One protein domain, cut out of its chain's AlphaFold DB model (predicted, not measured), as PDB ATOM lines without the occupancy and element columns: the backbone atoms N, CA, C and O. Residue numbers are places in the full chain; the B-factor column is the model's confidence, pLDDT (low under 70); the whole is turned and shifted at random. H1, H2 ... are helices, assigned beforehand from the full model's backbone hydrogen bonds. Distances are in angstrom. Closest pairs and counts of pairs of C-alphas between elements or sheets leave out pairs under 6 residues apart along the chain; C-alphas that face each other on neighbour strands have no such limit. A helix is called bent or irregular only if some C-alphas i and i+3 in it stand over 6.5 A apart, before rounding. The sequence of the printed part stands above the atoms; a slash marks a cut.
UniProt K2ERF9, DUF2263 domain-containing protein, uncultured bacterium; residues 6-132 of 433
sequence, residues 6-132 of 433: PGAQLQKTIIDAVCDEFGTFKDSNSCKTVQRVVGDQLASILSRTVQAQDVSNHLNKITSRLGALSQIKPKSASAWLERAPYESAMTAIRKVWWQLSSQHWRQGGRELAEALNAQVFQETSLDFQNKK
ATOM      1  N   PRO A   6     163.477 131.122 168.029       63.56
ATOM      2  CA  PRO A   6     163.408 129.670 167.927       63.56
ATOM      3  C   PRO A   6     164.763 129.109 167.480       63.56
ATOM      4  O   PRO A   6     165.272 129.479 166.418       63.56
ATOM      5  N   GLY A   7     165.359 128.218 168.280       64.25
ATOM      6  CA  GLY A   7     166.721 127.720 168.054       64.25
ATOM      7  C   GLY A   7     166.945 127.126 166.658       64.25
ATOM      8  O   GLY A   7     167.981 127.366 166.039       64.25
ATOM      9  N   ALA A   8     165.931 126.447 166.109       65.38
ATOM     10  CA  ALA A   8     165.949 125.903 164.750       65.38
ATOM     11  C   ALA A   8     166.019 126.983 163.654       65.38
ATOM     12  O   ALA A   8     166.728 126.814 162.662       65.38
ATOM     13  N   GLN A   9     165.329 128.114 163.830       67.56
ATOM     14  CA  GLN A   9     165.353 129.218 162.865       67.56
ATOM     15  C   GLN A   9     166.711 129.930 162.873       67.56
ATOM     16  O   GLN A   9     167.253 130.248 161.810       67.56
ATOM     17  N   LEU A  10     167.288 130.135 164.060       67.44
ATOM     18  CA  LEU A  10     168.630 130.697 164.217       67.44
ATOM     19  C   LEU A  10     169.686 129.800 163.566       67.44
ATOM     20  O   LEU A  10     170.518 130.282 162.796       67.44
ATOM     21  N   GLN A  11     169.630 128.495 163.841       67.50
ATOM     22  CA  GLN A  11     170.555 127.534 163.256       67.50
ATOM     23  C   GLN A  11     170.472 127.541 161.731       67.50
ATOM     24  O   GLN A  11     171.506 127.643 161.071       67.50
ATOM     25  N   LYS A  12     169.255 127.478 161.179       71.69
ATOM     26  CA  LYS A  12     169.045 127.535 159.732       71.69
ATOM     27  C   LYS A  12     169.632 128.813 159.134       71.69
ATOM     28  O   LYS A  12     170.377 128.731 158.171       71.69
ATOM     29  N   THR A  13     169.387 129.968 159.752       71.50
ATOM     30  CA  THR A  13     169.910 131.264 159.278       71.50
ATOM     31  C   THR A  13     171.439 131.287 159.235       71.50
ATOM     32  O   THR A  13     172.022 131.748 158.257       71.50
ATOM     33  N   ILE A  14     172.102 130.774 160.277       68.81
ATOM     34  CA  ILE A  14     173.569 130.714 160.322       68.81
ATOM     35  C   ILE A  14     174.097 129.737 159.267       68.81
ATOM     36  O   ILE A  14     175.033 130.080 158.549       68.81
ATOM     37  N   ILE A  15     173.505 128.544 159.152       68.94
ATOM     38  CA  ILE A  15     173.914 127.542 158.158       68.94
ATOM     39  C   ILE A  15     173.729 128.083 156.740       68.94
ATOM     40  O   ILE A  15     174.656 127.974 155.943       68.94
ATOM     41  N   ASP A  16     172.584 128.692 156.436       72.88
ATOM     42  CA  ASP A  16     172.281 129.246 155.115       72.88
ATOM     43  C   ASP A  16     173.269 130.367 154.760       72.88
ATOM     44  O   ASP A  16     173.887 130.321 153.700       72.88
ATOM     45  N   ALA A  17     173.521 131.312 155.674       71.81
ATOM     46  CA  ALA A  17     174.479 132.396 155.444       71.81
ATOM     47  C   ALA A  17     175.914 131.889 155.230       71.81
ATOM     48  O   ALA A  17     176.641 132.388 154.371       71.81
ATOM     49  N   VAL A  18     176.323 130.883 156.007       67.25
ATOM     50  CA  VAL A  18     177.619 130.218 155.859       67.25
ATOM     51  C   VAL A  18     177.693 129.511 154.499       67.25
ATOM     52  O   VAL A  18     178.649 129.714 153.756       67.25
ATOM     53  N   CYS A  19     176.673 128.734 154.130       67.88
ATOM     54  CA  CYS A  19     176.591 128.020 152.853       67.88
ATOM     55  C   CYS A  19     176.552 128.948 151.627       67.88
ATOM     56  O   CYS A  19     177.105 128.589 150.584       67.88
ATOM     57  N   ASP A  20     175.918 130.115 151.742       70.75
ATOM     58  CA  ASP A  20     175.847 131.123 150.681       70.75
ATOM     59  C   ASP A  20     177.218 131.759 150.414       70.75
ATOM     60  O   ASP A  20     177.635 131.853 149.257       70.75
ATOM     61  N   GLU A  21     177.961 132.118 151.466       67.50
ATOM     62  CA  GLU A  21     179.349 132.604 151.348       67.50
ATOM     63  C   GLU A  21     180.289 131.521 150.795       67.50
ATOM     64  O   GLU A  21     181.235 131.812 150.063       67.50
ATOM     65  N   PHE A  22     179.985 130.248 151.054       64.06
ATOM     66  CA  PHE A  22     180.689 129.104 150.473       64.06
ATOM     67  C   PHE A  22     180.271 128.730 149.054       64.06
ATOM     68  O   PHE A  22     180.739 127.709 148.551       64.06
ATOM     69  N   GLY A  23     179.428 129.517 148.379       59.41
ATOM     70  CA  GLY A  23     178.868 129.184 147.066       59.41
ATOM     71  C   GLY A  23     179.871 128.682 146.014       59.41
ATOM     72  O   GLY A  23     179.491 127.885 145.160       59.41
ATOM     73  N   THR A  24     181.140 129.092 146.087       52.44
ATOM     74  CA  THR A  24     182.239 128.676 145.194       52.44
ATOM     75  C   THR A  24     183.064 127.476 145.687       52.44
ATOM     76  O   THR A  24     183.851 126.935 144.918       52.44
ATOM     77  N   PHE A  25     182.900 127.040 146.940       55.31
ATOM     78  CA  PHE A  25     183.717 126.011 147.610       55.31
ATOM     79  C   PHE A  25     182.918 124.784 148.079       55.31
ATOM     80  O   PHE A  25     183.462 123.964 148.830       55.31
ATOM     81  N   LYS A  26     181.649 124.664 147.658       58.81
ATOM     82  CA  LYS A  26     180.670 123.679 148.160       58.81
ATOM     83  C   LYS A  26     181.179 122.230 148.194       58.81
ATOM     84  O   LYS A  26     180.826 121.503 149.118       58.81
ATOM     85  N   ASP A  27     182.067 121.848 147.279       60.50
ATOM     86  CA  ASP A  27     182.557 120.468 147.156       60.50
ATOM     87  C   ASP A  27     183.908 120.197 147.849       60.50
ATOM     88  O   ASP A  27     184.425 119.080 147.806       60.50
ATOM     89  N   SER A  28     184.490 121.186 148.538       68.31
ATOM     90  CA  SER A  28     185.775 121.018 149.237       68.31
ATOM     91  C   SER A  28     185.641 120.286 150.586       68.31
ATOM     92  O   SER A  28     184.670 120.459 151.329       68.31
ATOM     93  N   ASN A  29     186.668 119.515 150.971       71.44
ATOM     94  CA  ASN A  29     186.756 118.899 152.308       71.44
ATOM     95  C   ASN A  29     186.737 119.946 153.439       71.44
ATOM     96  O   ASN A  29     186.190 119.694 154.519       71.44
ATOM     97  N   SER A  30     187.281 121.137 153.180       68.88
ATOM     98  CA  SER A  30     187.223 122.272 154.100       68.88
ATOM     99  C   SER A  30     185.785 122.745 154.310       68.88
ATOM    100  O   SER A  30     185.384 122.924 155.457       68.88
ATOM    101  N   CYS A  31     184.970 122.849 153.253       68.62
ATOM    102  CA  CYS A  31     183.552 123.208 153.365       68.62
ATOM    103  C   CYS A  31     182.772 122.196 154.220       68.62
ATOM    104  O   CYS A  31     182.081 122.592 155.158       68.62
ATOM    105  N   LYS A  32     182.957 120.889 153.985       72.88
ATOM    106  CA  LYS A  32     182.325 119.831 154.803       72.88
ATOM    107  C   LYS A  32     182.736 119.919 156.275       72.88
ATOM    108  O   LYS A  32     181.910 119.744 157.167       72.88
ATOM    109  N   THR A  33     184.008 120.219 156.541       76.25
ATOM    110  CA  THR A  33     184.509 120.433 157.905       76.25
ATOM    111  C   THR A  33     183.860 121.648 158.557       76.25
ATOM    112  O   THR A  33     183.433 121.558 159.706       76.25
ATOM    113  N   VAL A  34     183.735 122.767 157.840       71.50
ATOM    114  CA  VAL A  34     183.080 123.967 158.374       71.50
ATOM    115  C   VAL A  34     181.604 123.709 158.654       71.50
ATOM    116  O   VAL A  34     181.141 124.023 159.747       71.50
ATOM    117  N   GLN A  35     180.883 123.082 157.722       72.25
ATOM    118  CA  GLN A  35     179.485 122.695 157.920       72.25
ATOM    119  C   GLN A  35     179.316 121.796 159.145       72.25
ATOM    120  O   GLN A  35     178.392 122.012 159.921       72.25
ATOM    121  N   ARG A  36     180.233 120.845 159.366       77.69
ATOM    122  CA  ARG A  36     180.238 120.003 160.570       77.69
ATOM    123  C   ARG A  36     180.488 120.822 161.836       77.69
ATOM    124  O   ARG A  36     179.706 120.728 162.768       77.69
ATOM    125  N   VAL A  37     181.516 121.674 161.868       77.56
ATOM    126  CA  VAL A  37     181.819 122.525 163.037       77.56
ATOM    127  C   VAL A  37     180.636 123.424 163.394       77.56
ATOM    128  O   VAL A  37     180.278 123.528 164.567       77.56
ATOM    129  N   VAL A  38     180.033 124.067 162.393       73.62
ATOM    130  CA  VAL A  38     178.859 124.930 162.564       73.62
ATOM    131  C   VAL A  38     177.657 124.093 163.007       73.62
ATOM    132  O   VAL A  38     177.039 124.409 164.019       73.62
ATOM    133  N   GLY A  39     177.367 122.993 162.312       72.00
ATOM    134  CA  GLY A  39     176.278 122.070 162.627       72.00
ATOM    135  C   GLY A  39     176.354 121.531 164.054       72.00
ATOM    136  O   GLY A  39     175.397 121.697 164.802       72.00
ATOM    137  N   ASP A  40     177.502 120.987 164.463       77.88
ATOM    138  CA  ASP A  40     177.730 120.410 165.794       77.88
ATOM    139  C   ASP A  40     177.553 121.446 166.910       77.88
ATOM    140  O   ASP A  40     176.986 121.152 167.961       77.88
ATOM    141  N   GLN A  41     178.046 122.675 166.709       76.75
ATOM    142  CA  GLN A  41     177.912 123.736 167.713       76.75
ATOM    143  C   GLN A  41     176.497 124.301 167.800       76.75
ATOM    144  O   GLN A  41     176.111 124.772 168.867       76.75
ATOM    145  N   LEU A  42     175.742 124.278 166.702       69.75
ATOM    146  CA  LEU A  42     174.358 124.745 166.672       69.75
ATOM    147  C   LEU A  42     173.358 123.627 167.013       69.75
ATOM    148  O   LEU A  42     172.233 123.928 167.396       69.75
ATOM    149  N   ALA A  43     173.747 122.350 166.953       67.38
ATOM    150  CA  ALA A  43     172.872 121.223 167.281       67.38
ATOM    151  C   ALA A  43     172.357 121.274 168.730       67.38
ATOM    152  O   ALA A  43     171.231 120.873 169.002       67.38
ATOM    153  N   SER A  44     173.127 121.838 169.665       63.41
ATOM    154  CA  SER A  44     172.676 122.047 171.048       63.41
ATOM    155  C   SER A  44     171.713 123.232 171.219       63.41
ATOM    156  O   SER A  44     171.024 123.298 172.233       63.41
ATOM    157  N   ILE A  45     171.645 124.154 170.247       63.09
ATOM    158  CA  ILE A  45     170.712 125.301 170.233       63.09
ATOM    159  C   ILE A  45     169.282 124.827 169.902       63.09
ATOM    160  O   ILE A  45     168.314 125.442 170.340       63.09
ATOM    161  N   LEU A  46     169.136 123.698 169.193       51.38
ATOM    162  CA  LEU A  46     167.861 123.156 168.698       51.38
ATOM    163  C   LEU A  46     166.789 122.886 169.763       51.38
ATOM    164  O   LEU A  46     165.609 122.855 169.424       51.38
ATOM    165  N   SER A  47     167.165 122.662 171.024       52.31
ATOM    166  CA  SER A  47     166.243 122.102 172.021       52.31
ATOM    167  C   SER A  47     165.537 123.125 172.922       52.31
ATOM    168  O   SER A  47     164.702 122.710 173.725       52.31
ATOM    169  N   ARG A  48     165.850 124.435 172.858       55.81
ATOM    170  CA  ARG A  48     165.334 125.440 173.821       55.81
ATOM    171  C   ARG A  48     165.176 126.848 173.228       55.81
ATOM    172  O   ARG A  48     165.794 127.189 172.227       55.81
ATOM    173  N   THR A  49     164.386 127.691 173.896       56.91
ATOM    174  CA  THR A  49     164.470 129.157 173.778       56.91
ATOM    175  C   THR A  49     165.855 129.607 174.246       56.91
ATOM    176  O   THR A  49     166.243 129.293 175.370       56.91
ATOM    177  N   VAL A  50     166.611 130.312 173.401       65.06
ATOM    178  CA  VAL A  50     168.040 130.581 173.641       65.06
ATOM    179  C   VAL A  50     168.256 132.038 174.035       65.06
ATOM    180  O   VAL A  50     167.845 132.935 173.304       65.06
ATOM    181  N   GLN A  51     168.910 132.288 175.174       71.81
ATOM    182  CA  GLN A  51     169.231 133.647 175.616       71.81
ATOM    183  C   GLN A  51     170.335 134.258 174.743       71.81
ATOM    184  O   GLN A  51     171.166 133.547 174.180       71.81
ATOM    185  N   ALA A  52     170.418 135.589 174.688       70.62
ATOM    186  CA  ALA A  52     171.476 136.291 173.952       70.62
ATOM    187  C   ALA A  52     172.892 135.849 174.375       70.62
ATOM    188  O   ALA A  52     173.777 135.701 173.533       70.62
ATOM    189  N   GLN A  53     173.094 135.569 175.667       75.25
ATOM    190  CA  GLN A  53     174.371 135.071 176.174       75.25
ATOM    191  C   GLN A  53     174.719 133.686 175.616       75.25
ATOM    192  O   GLN A  53     175.865 133.445 175.242       75.25
ATOM    193  N   ASP A  54     173.741 132.789 175.512       75.88
ATOM    194  CA  ASP A  54     173.947 131.452 174.957       75.88
ATOM    195  C   ASP A  54     174.281 131.536 173.465       75.88
ATOM    196  O   ASP A  54     175.249 130.923 173.013       75.88
ATOM    197  N   VAL A  55     173.556 132.373 172.709       75.56
ATOM    198  CA  VAL A  55     173.858 132.645 171.294       75.56
ATOM    199  C   VAL A  55     175.287 133.170 171.138       75.56
ATOM    200  O   VAL A  55     176.056 132.622 170.350       75.56
ATOM    201  N   SER A  56     175.678 134.172 171.930       79.75
ATOM    202  CA  SER A  56     177.048 134.699 171.955       79.75
ATOM    203  C   SER A  56     178.083 133.609 172.247       79.75
ATOM    204  O   SER A  56     179.093 133.499 171.550       79.75
ATOM    205  N   ASN A  57     177.830 132.751 173.241       82.94
ATOM    206  CA  ASN A  57     178.726 131.656 173.608       82.94
ATOM    207  C   ASN A  57     178.907 130.658 172.454       82.94
ATOM    208  O   ASN A  57     180.031 130.236 172.177       82.94
ATOM    209  N   HIS A  58     177.828 130.292 171.758       80.19
ATOM    210  CA  HIS A  58     177.898 129.402 170.598       80.19
ATOM    211  C   HIS A  58     178.650 130.038 169.428       80.19
ATOM    212  O   HIS A  58     179.553 129.409 168.871       80.19
ATOM    213  N   LEU A  59     178.350 131.294 169.092       81.50
ATOM    214  CA  LEU A  59     179.037 132.013 168.016       81.50
ATOM    215  C   LEU A  59     180.536 132.176 168.313       81.50
ATOM    216  O   LEU A  59     181.363 131.950 167.426       81.50
ATOM    217  N   ASN A  60     180.906 132.451 169.567       83.88
ATOM    218  CA  ASN A  60     182.296 132.471 170.030       83.88
ATOM    219  C   ASN A  60     182.989 131.108 169.884       83.88
ATOM    220  O   ASN A  60     184.127 131.040 169.423       83.88
ATOM    221  N   LYS A  61     182.319 130.002 170.235       83.75
ATOM    222  CA  LYS A  61     182.885 128.653 170.058       83.75
ATOM    223  C   LYS A  61     183.117 128.321 168.585       83.75
ATOM    224  O   LYS A  61     184.167 127.772 168.251       83.75
ATOM    225  N   ILE A  62     182.167 128.660 167.710       80.62
ATOM    226  CA  ILE A  62     182.288 128.425 166.264       80.62
ATOM    227  C   ILE A  62     183.468 129.221 165.703       80.62
ATOM    228  O   ILE A  62     184.372 128.644 165.106       80.62
ATOM    229  N   THR A  63     183.487 130.534 165.932       81.44
ATOM    230  CA  THR A  63     184.552 131.431 165.448       81.44
ATOM    231  C   THR A  63     185.927 131.047 165.998       81.44
ATOM    232  O   THR A  63     186.875 130.978 165.224       81.44
ATOM    233  N   SER A  64     186.040 130.679 167.279       83.88
ATOM    234  CA  SER A  64     187.289 130.177 167.874       83.88
ATOM    235  C   SER A  64     187.796 128.900 167.189       83.88
ATOM    236  O   SER A  64     188.963 128.820 166.804       83.88
ATOM    237  N   ARG A  65     186.914 127.915 166.951       82.56
ATOM    238  CA  ARG A  65     187.276 126.674 166.239       82.56
ATOM    239  C   ARG A  65     187.705 126.941 164.797       82.56
ATOM    240  O   ARG A  65     188.701 126.383 164.348       82.56
ATOM    241  N   LEU A  66     186.978 127.796 164.077       81.00
ATOM    242  CA  LEU A  66     187.326 128.177 162.706       81.00
ATOM    243  C   LEU A  66     188.647 128.955 162.647       81.00
ATOM    244  O   LEU A  66     189.463 128.695 161.766       81.00
ATOM    245  N   GLY A  67     188.895 129.842 163.611       80.00
ATOM    246  CA  GLY A  67     190.160 130.562 163.741       80.00
ATOM    247  C   GLY A  67     191.338 129.626 164.012       80.00
ATOM    248  O   GLY A  67     192.383 129.754 163.377       80.00
ATOM    249  N   ALA A  68     191.172 128.626 164.883       82.06
ATOM    250  CA  ALA A  68     192.200 127.610 165.118       82.06
ATOM    251  C   ALA A  68     192.544 126.835 163.833       82.06
ATOM    252  O   ALA A  68     193.721 126.621 163.538       82.06
ATOM    253  N   LEU A  69     191.531 126.481 163.033       78.81
ATOM    254  CA  LEU A  69     191.724 125.836 161.731       78.81
ATOM    255  C   LEU A  69     192.428 126.761 160.725       78.81
ATOM    256  O   LEU A  69     193.301 126.300 159.988       78.81
ATOM    257  N   SER A  70     192.133 128.066 160.729       75.12
ATOM    258  CA  SER A  70     192.777 129.026 159.818       75.12
ATOM    259  C   SER A  70     194.272 129.232 160.110       75.12
ATOM    260  O   SER A  70     195.042 129.552 159.198       75.12
ATOM    261  N   GLN A  71     194.724 128.993 161.349       74.19
ATOM    262  CA  GLN A  71     196.136 129.127 161.734       74.19
ATOM    263  C   GLN A  71     197.016 127.925 161.372       74.19
ATOM    264  O   GLN A  71     198.246 128.060 161.378       74.19
ATOM    265  N   ILE A  72     196.442 126.772 161.013       72.94
ATOM    266  CA  ILE A  72     197.217 125.587 160.623       72.94
ATOM    267  C   ILE A  72     198.137 125.960 159.447       72.94
ATOM    268  O   ILE A  72     197.710 126.596 158.475       72.94
ATOM    269  N   LYS A  73     199.442 125.665 159.567       66.81
ATOM    270  CA  LYS A  73     200.424 125.980 158.517       66.81
ATOM    271  C   LYS A  73     200.120 125.128 157.276       66.81
ATOM    272  O   LYS A  73     200.133 123.903 157.389       66.81
ATOM    273  N   PRO A  74     199.870 125.744 156.105       63.62
ATOM    274  CA  PRO A  74     199.615 125.004 154.884       63.62
ATOM    275  C   PRO A  74     200.881 124.245 154.484       63.62
ATOM    276  O   PRO A  74     201.974 124.811 154.484       63.62
ATOM    277  N   LYS A  75     200.734 122.960 154.147       67.88
ATOM    278  CA  LYS A  75     201.845 122.121 153.664       67.88
ATOM    279  C   LYS A  75     202.216 122.415 152.199       67.88
ATOM    280  O   LYS A  75     203.249 121.949 151.736       67.88
ATOM    281  N   SER A  76     201.393 123.180 151.478       64.44
ATOM    282  CA  SER A  76     201.558 123.518 150.058       64.44
ATOM    283  C   SER A  76     200.897 124.863 149.712       64.44
ATOM    284  O   SER A  76     200.068 125.374 150.466       64.44
ATOM    285  N   ALA A  77     201.210 125.429 148.540       56.78
ATOM    286  CA  ALA A  77     200.555 126.642 148.036       56.78
ATOM    287  C   ALA A  77     199.040 126.457 147.809       56.78
ATOM    288  O   ALA A  77     198.268 127.381 148.053       56.78
ATOM    289  N   SER A  78     198.592 125.253 147.433       56.97
ATOM    290  CA  SER A  78     197.163 124.927 147.315       56.97
ATOM    291  C   SER A  78     196.429 124.968 148.662       56.97
ATOM    292  O   SER A  78     195.265 125.350 148.701       56.97
ATOM    293  N   ALA A  79     197.105 124.697 149.783       58.47
ATOM    294  CA  ALA A  79     196.504 124.769 151.115       58.47
ATOM    295  C   ALA A  79     196.255 126.214 151.611       58.47
ATOM    296  O   ALA A  79     195.545 126.426 152.594       58.47
ATOM    297  N   TRP A  80     196.743 127.252 150.915       53.56
ATOM    298  CA  TRP A  80     196.253 128.622 151.141       53.56
ATOM    299  C   TRP A  80     194.793 128.792 150.713       53.56
ATOM    300  O   TRP A  80     194.040 129.489 151.398       53.56
ATOM    301  N   LEU A  81     194.374 128.113 149.639       55.25
ATOM    302  CA  LEU A  81     192.966 128.052 149.244       55.25
ATOM    303  C   LEU A  81     192.119 127.317 150.286       55.25
ATOM    304  O   LEU A  81     190.919 127.534 150.316       55.25
ATOM    305  N   GLU A  82     192.714 126.509 151.171       62.16
ATOM    306  CA  GLU A  82     192.005 125.884 152.296       62.16
ATOM    307  C   GLU A  82     191.792 126.852 153.469       62.16
ATOM    308  O   GLU A  82     190.833 126.681 154.220       62.16
ATOM    309  N   ARG A  83     192.610 127.912 153.603       67.50
ATOM    310  CA  ARG A  83     192.422 128.964 154.623       67.50
ATOM    311  C   ARG A  83     191.294 129.933 154.298       67.50
ATOM    312  O   ARG A  83     190.572 130.345 155.205       67.50
ATOM    313  N   ALA A  84     191.164 130.306 153.025       70.12
ATOM    314  CA  ALA A  84     190.129 131.225 152.557       70.12
ATOM    315  C   ALA A  84     188.712 130.798 153.007       70.12
ATOM    316  O   ALA A  84     188.001 131.641 153.550       70.12
ATOM    317  N   PRO A  85     188.335 129.506 152.933       72.06
ATOM    318  CA  PRO A  85     187.095 128.995 153.484       72.06
ATOM    319  C   PRO A  85     186.822 129.364 154.947       72.06
ATOM    320  O   PRO A  85     185.713 129.775 155.282       72.06
ATOM    321  N   TYR A  86     187.811 129.245 155.837       79.38
ATOM    322  CA  TYR A  86     187.604 129.525 157.262       79.38
ATOM    323  C   TYR A  86     187.380 131.020 157.520       79.38
ATOM    324  O   TYR A  86     186.479 131.384 158.274       79.38
ATOM    325  N   GLU A  87     188.148 131.886 156.857       80.69
ATOM    326  CA  GLU A  87     187.992 133.345 156.940       80.69
ATOM    327  C   GLU A  87     186.650 133.815 156.351       80.69
ATOM    328  O   GLU A  87     185.963 134.653 156.946       80.69
ATOM    329  N   SER A  88     186.231 133.227 155.225       81.50
ATOM    330  CA  SER A  88     184.914 133.464 154.624       81.50
ATOM    331  C   SER A  88     183.777 133.026 155.551       81.50
ATOM    332  O   SER A  88     182.834 133.787 155.752       81.50
ATOM    333  N   ALA A  89     183.880 131.862 156.203       81.00
ATOM    334  CA  ALA A  89     182.883 131.449 157.192       81.00
ATOM    335  C   ALA A  89     182.825 132.369 158.407       81.00
ATOM    336  O   ALA A  89     181.732 132.738 158.829       81.00
ATOM    337  N   MET A  90     183.973 132.756 158.975       85.12
ATOM    338  CA  MET A  90     183.995 133.703 160.094       85.12
ATOM    339  C   MET A  90     183.317 135.017 159.704       85.12
ATOM    340  O   MET A  90     182.500 135.537 160.462       85.12
ATOM    341  N   THR A  91     183.586 135.508 158.494       88.38
ATOM    342  CA  THR A  91     182.920 136.684 157.924       88.38
ATOM    343  C   THR A  91     181.402 136.491 157.843       88.38
ATOM    344  O   THR A  91     180.652 137.334 158.337       88.38
ATOM    345  N   ALA A  92     180.936 135.370 157.281       84.75
ATOM    346  CA  ALA A  92     179.517 135.031 157.168       84.75
ATOM    347  C   ALA A  92     178.817 135.033 158.535       84.75
ATOM    348  O   ALA A  92     177.784 135.675 158.734       84.75
ATOM    349  N   ILE A  93     179.431 134.362 159.509       84.94
ATOM    350  CA  ILE A  93     178.920 134.243 160.874       84.94
ATOM    351  C   ILE A  93     178.826 135.619 161.530       84.94
ATOM    352  O   ILE A  93     177.825 135.920 162.174       84.94
ATOM    353  N   ARG A  94     179.830 136.482 161.342       90.38
ATOM    354  CA  ARG A  94     179.825 137.850 161.878       90.38
ATOM    355  C   ARG A  94     178.752 138.727 161.257       90.38
ATOM    356  O   ARG A  94     178.160 139.523 161.979       90.38
ATOM    357  N   LYS A  95     178.466 138.568 159.961       88.94
ATOM    358  CA  LYS A  95     177.340 139.255 159.308       88.94
ATOM    359  C   LYS A  95     176.017 138.865 159.964       88.94
ATOM    360  O   LYS A  95     175.249 139.745 160.341       88.94
ATOM    361  N   VAL A  96     175.786 137.565 160.172       83.25
ATOM    362  CA  VAL A  96     174.581 137.076 160.867       83.25
ATOM    363  C   VAL A  96     174.536 137.575 162.310       83.25
ATOM    364  O   VAL A  96     173.507 138.071 162.758       83.25
ATOM    365  N   TRP A  97     175.659 137.506 163.029       87.62
ATOM    366  CA  TRP A  97     175.773 138.004 164.400       87.62
ATOM    367  C   TRP A  97     175.383 139.484 164.479       87.62
ATOM    368  O   TRP A  97     174.529 139.863 165.285       87.62
ATOM    369  N   TRP A  98     175.944 140.312 163.597       89.31
ATOM    370  CA  TRP A  98     175.619 141.728 163.520       89.31
ATOM    371  C   TRP A  98     174.138 141.961 163.205       89.31
ATOM    372  O   TRP A  98     173.476 142.720 163.914       89.31
ATOM    373  N   GLN A  99     173.581 141.265 162.212       84.50
ATOM    374  CA  GLN A  99     172.164 141.379 161.851       84.50
ATOM    375  C   GLN A  99     171.236 141.066 163.032       84.50
ATOM    376  O   GLN A  99     170.342 141.862 163.331       84.50
ATOM    377  N   LEU A 100     171.485 139.965 163.746       80.62
ATOM    378  CA  LEU A 100     170.715 139.584 164.935       80.62
ATOM    379  C   LEU A 100     170.807 140.652 166.030       80.62
ATOM    380  O   LEU A 100     169.793 141.031 166.622       80.62
ATOM    381  N   SER A 101     172.015 141.174 166.264       84.94
ATOM    382  CA  SER A 101     172.250 142.216 167.267       84.94
ATOM    383  C   SER A 101     171.479 143.508 166.958       84.94
ATOM    384  O   SER A 101     170.824 144.076 167.837       84.94
ATOM    385  N   SER A 102     171.463 143.922 165.689       83.50
ATOM    386  CA  SER A 102     170.831 145.159 165.215       83.50
ATOM    387  C   SER A 102     169.304 145.073 165.159       83.50
ATOM    388  O   SER A 102     168.604 146.057 165.432       83.50
ATOM    389  N   GLN A 103     168.751 143.903 164.827       80.31
ATOM    390  CA  GLN A 103     167.301 143.687 164.779       80.31
ATOM    391  C   GLN A 103     166.689 143.672 166.186       80.31
ATOM    392  O   GLN A 103     165.662 144.319 166.417       80.31
ATOM    393  N   HIS A 104     167.371 143.046 167.146       76.81
ATOM    394  CA  HIS A 104     166.862 142.798 168.497       76.81
ATOM    395  C   HIS A 104     167.555 143.636 169.583       76.81
ATOM    396  O   HIS A 104     167.690 143.193 170.722       76.81
ATOM    397  N   TRP A 105     167.967 144.870 169.263       77.88
ATOM    398  CA  TRP A 105     168.787 145.721 170.144       77.88
ATOM    399  C   TRP A 105     168.291 145.815 171.601       77.88
ATOM    400  O   TRP A 105     169.084 145.702 172.529       77.88
ATOM    401  N   ARG A 106     166.973 145.978 171.821       75.12
ATOM    402  CA  ARG A 106     166.351 146.081 173.165       75.12
ATOM    403  C   ARG A 106     166.035 144.729 173.830       75.12
ATOM    404  O   ARG A 106     165.537 144.711 174.948       75.12
ATOM    405  N   GLN A 107     166.276 143.613 173.149       73.12
ATOM    406  CA  GLN A 107     165.912 142.254 173.572       73.12
ATOM    407  C   GLN A 107     167.153 141.344 173.641       73.12
ATOM    408  O   GLN A 107     167.111 140.209 173.184       73.12
ATOM    409  N   GLY A 108     168.281 141.842 174.155       73.31
ATOM    410  CA  GLY A 108     169.537 141.081 174.216       73.31
ATOM    411  C   GLY A 108     170.498 141.321 173.040       73.31
ATOM    412  O   GLY A 108     171.626 140.828 173.033       73.31
ATOM    413  N   GLY A 109     170.073 142.069 172.015       80.12
ATOM    414  CA  GLY A 109     170.907 142.379 170.852       80.12
ATOM    415  C   GLY A 109     172.114 143.257 171.188       80.12
ATOM    416  O   GLY A 109     173.169 143.100 170.580       80.12
ATOM    417  N   ARG A 110     172.005 144.128 172.198       85.19
ATOM    418  CA  ARG A 110     173.138 144.926 172.680       85.19
ATOM    419  C   ARG A 110     174.278 144.036 173.187       85.19
ATOM    420  O   ARG A 110     175.424 144.245 172.808       85.19
ATOM    421  N   GLU A 111     173.968 143.031 173.995       84.44
ATOM    422  CA  GLU A 111     174.924 142.075 174.556       84.44
ATOM    423  C   GLU A 111     175.591 141.249 173.448       84.44
ATOM    424  O   GLU A 111     176.796 140.994 173.491       84.44
ATOM    425  N   LEU A 112     174.830 140.892 172.404       85.44
ATOM    426  CA  LEU A 112     175.378 140.266 171.199       85.44
ATOM    427  C   LEU A 112     176.363 141.189 170.473       85.44
ATOM    428  O   LEU A 112     177.443 140.730 170.103       85.44
ATOM    429  N   ALA A 113     176.021 142.464 170.276       89.69
ATOM    430  CA  ALA A 113     176.911 143.430 169.632       89.69
ATOM    431  C   ALA A 113     178.190 143.653 170.453       89.69
ATOM    432  O   ALA A 113     179.284 143.642 169.894       89.69
ATOM    433  N   GLU A 114     178.069 143.804 171.775       91.25
ATOM    434  CA  GLU A 114     179.212 143.957 172.682       91.25
ATOM    435  C   GLU A 114     180.146 142.738 172.607       91.25
ATOM    436  O   GLU A 114     181.360 142.897 172.497       91.25
ATOM    437  N   ALA A 115     179.602 141.519 172.573       89.31
ATOM    438  CA  ALA A 115     180.409 140.309 172.438       89.31
ATOM    439  C   ALA A 115     181.117 140.195 171.075       89.31
ATOM    440  O   ALA A 115     182.300 139.849 171.029       89.31
ATOM    441  N   LEU A 116     180.435 140.540 169.974       91.88
ATOM    442  CA  LEU A 116     181.052 140.613 168.645       91.88
ATOM    443  C   LEU A 116     182.190 141.646 168.622       91.88
ATOM    444  O   LEU A 116     183.286 141.360 168.138       91.88
ATOM    445  N   ASN A 117     181.949 142.836 169.178       95.12
ATOM    446  CA  ASN A 117     182.941 143.907 169.259       95.12
ATOM    447  C   ASN A 117     184.169 143.476 170.071       95.12
ATOM    448  O   ASN A 117     185.300 143.701 169.633       95.12
ATOM    449  N   ALA A 118     183.964 142.822 171.219       94.00
ATOM    450  CA  ALA A 118     185.038 142.298 172.057       94.00
ATOM    451  C   ALA A 118     185.907 141.283 171.307       94.00
ATOM    452  O   ALA A 118     187.136 141.381 171.359       94.00
ATOM    453  N   GLN A 119     185.275 140.352 170.584       93.25
ATOM    454  CA  GLN A 119     185.970 139.347 169.787       93.25
ATOM    455  C   GLN A 119     186.804 139.989 168.672       93.25
ATOM    456  O   GLN A 119     188.001 139.725 168.567       93.25
ATOM    457  N   VAL A 120     186.196 140.849 167.851       95.06
ATOM    458  CA  VAL A 120     186.889 141.487 166.719       95.06
ATOM    459  C   VAL A 120     188.051 142.343 167.211       95.06
ATOM    460  O   VAL A 120     189.135 142.310 166.636       95.06
ATOM    461  N   PHE A 121     187.866 143.078 168.309       96.12
ATOM    462  CA  PHE A 121     188.947 143.874 168.878       96.12
ATOM    463  C   PHE A 121     190.089 143.012 169.436       96.12
ATOM    464  O   PHE A 121     191.259 143.380 169.314       96.12
ATOM    465  N   GLN A 122     189.775 141.856 170.029       94.38
ATOM    466  CA  GLN A 122     190.790 140.895 170.461       94.38
ATOM    467  C   GLN A 122     191.593 140.353 169.272       94.38
ATOM    468  O   GLN A 122     192.817 140.296 169.359       94.38
ATOM    469  N   GLU A 123     190.945 140.017 168.156       92.44
ATOM    470  CA  GLU A 123     191.647 139.598 166.935       92.44
ATOM    471  C   GLU A 123     192.528 140.699 166.365       92.44
ATOM    472  O   GLU A 123     193.693 140.453 166.075       92.44
ATOM    473  N   THR A 124     192.018 141.924 166.285       94.88
ATOM    474  CA  THR A 124     192.812 143.082 165.864       94.88
ATOM    475  C   THR A 124     194.016 143.311 166.790       94.88
ATOM    476  O   THR A 124     195.113 143.608 166.323       94.88
ATOM    477  N   SER A 125     193.866 143.077 168.097       94.25
ATOM    478  CA  SER A 125     194.992 143.119 169.044       94.25
ATOM    479  C   SER A 125     196.033 142.026 168.758       94.25
ATOM    480  O   SER A 125     197.236 142.281 168.821       94.25
ATOM    481  N   LEU A 126     195.587 140.813 168.416       92.50
ATOM    482  CA  LEU A 126     196.466 139.711 168.012       92.50
ATOM    483  C   LEU A 126     197.150 139.985 166.669       92.50
ATOM    484  O   LEU A 126     198.310 139.608 166.501       92.50
ATOM    485  N   ASP A 127     196.476 140.645 165.725       93.06
ATOM    486  CA  ASP A 127     197.079 141.082 164.462       93.06
ATOM    487  C   ASP A 127     198.266 142.012 164.738       93.06
ATOM    488  O   ASP A 127     199.341 141.802 164.171       93.06
ATOM    489  N   PHE A 128     198.124 142.965 165.673       93.62
ATOM    490  CA  PHE A 128     199.223 143.839 166.108       93.62
ATOM    491  C   PHE A 128     200.382 143.062 166.736       93.62
ATOM    492  O   PHE A 128     201.525 143.233 166.310       93.62
ATOM    493  N   GLN A 129     200.100 142.177 167.697       91.75
ATOM    494  CA  GLN A 129     201.128 141.366 168.369       91.75
ATOM    495  C   GLN A 129     201.910 140.494 167.379       91.75
ATOM    496  O   GLN A 129     203.131 140.384 167.464       91.75
ATOM    497  N   ASN A 130     201.208 139.914 166.404       91.06
ATOM    498  CA  ASN A 130     201.798 139.029 165.404       91.06
ATOM    499  C   ASN A 130     202.330 139.766 164.164       91.06
ATOM    500  O   ASN A 130     202.856 139.105 163.268       91.06
ATOM    501  N   LYS A 131     202.181 141.097 164.089       91.06
ATOM    502  CA  LYS A 131     202.545 141.935 162.931       91.06
ATOM    503  C   LYS A 131     201.956 141.406 161.614       91.06
ATOM    504  O   LYS A 131     202.655 141.278 160.609       91.06
ATOM    505  N   LYS A 132     200.670 141.042 161.630       89.50
ATOM    506  CA  LYS A 132     199.931 140.512 160.471       89.50
ATOM    507  C   LYS A 132     198.877 141.513 160.002       89.50
ATOM    508  O   LYS A 132     198.387 142.302 160.792       89.50
TER     509      LYS A 132
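AT A GLANCE: This is residues 6 to 132 of the 433 residues of the protein "DUF2263 domain-containing protein" of uncultured bacterium (UniProt K2ERF9). Five helices run up and down in a bundle built in three levels: H1 and H2 side by side on one side, H3 and H4 side by side in the middle, and H5 alone on the other side. H5 packs on H3 and H4 with its earlier residues and then draws away, and residues 125 to 131, of which 125 to 130 belong to H5, stick out free. The printed part has 127 residues, with H1 to H5 in that order along the chain and no named strand; the class is all helix. The whole is compact, with a radius of gyration of the C-alphas of 14.9 A and spans of 47 by 34 by 20 A.

HOW THE PARTS SIT: H1, residues 7 to 21, and H2, residues 29 to 43, form a helical hairpin and touch at a shallow tilt of 16 degrees, opposite ways; their closest C-alphas, of Gln 11 and Leu 42, are 5.8 A apart. H3, residues 52 to 71, touches H2 with residues 58 to 66 alone, closest at the C-alphas of Val 38 and Ile 62, 6.1 A. H4, residues 77 to 103, is the hub, touching four helices. H4 and H3 form a hairpin at a shallow tilt of 14 degrees, opposite ways, with the C-alphas of Ser 70 and Arg 83 closest, at 5.2 A. H4 touches H1 with residues 88 to 96 alone, at a steep tilt of 43 degrees; the closest C-alphas are those of Val 18 and Ala 92, 5.3 A. Residues 30 to 34 of H2 touch residues 82 to 89 of H4, closest at the C-alphas of Ser 30 and Glu 82, 6.3 A. H5, residues 105 to 130, touches H4 with residues 108 to 116 alone, closest at the C-alphas of Ser 101 and Gly 109, 3.8 A. H5 touches H3 with residues 108 to 119 alone, closest at the C-alphas of Ala 52 and Gly 108, 5.2 A. H1 is apart from H3 and H5, and H2 is apart from H5. In H1, H2 and H3 every O i to N i+4 pair is within hydrogen-bond range; in H4 19 of 23 are, in H5 19 of 22.

IN THESE COORDINATES: H1 begins at C-alpha 7, (166.721, 127.720, 168.054), and spans 21.5 A; H2 spans 20.6 A and H3 28.4 A. H4 is the longest by residues, 40.9 A from C-alpha 77 at (200.555, 126.642, 148.036) to C-alpha 103. H5 spans 34.0 A and ends at C-alpha 130, (201.798, 139.029, 165.404); it is irregular, with C-alphas 107 and 110 7.8 A apart.

THE WHOLE: The C-alphas farthest apart, of Ser 76 and Arg 106, are 47.8 A apart. The printed part has no cut; the links H3 to H4 and H4 to H5 are tight, and H1 to H2 and H2 to H3 are short. The mean pLDDT of the printed part is 76.0, and 40 residues are under 70, among them residues 21 to 28, 42 to 50 and 73 to 83.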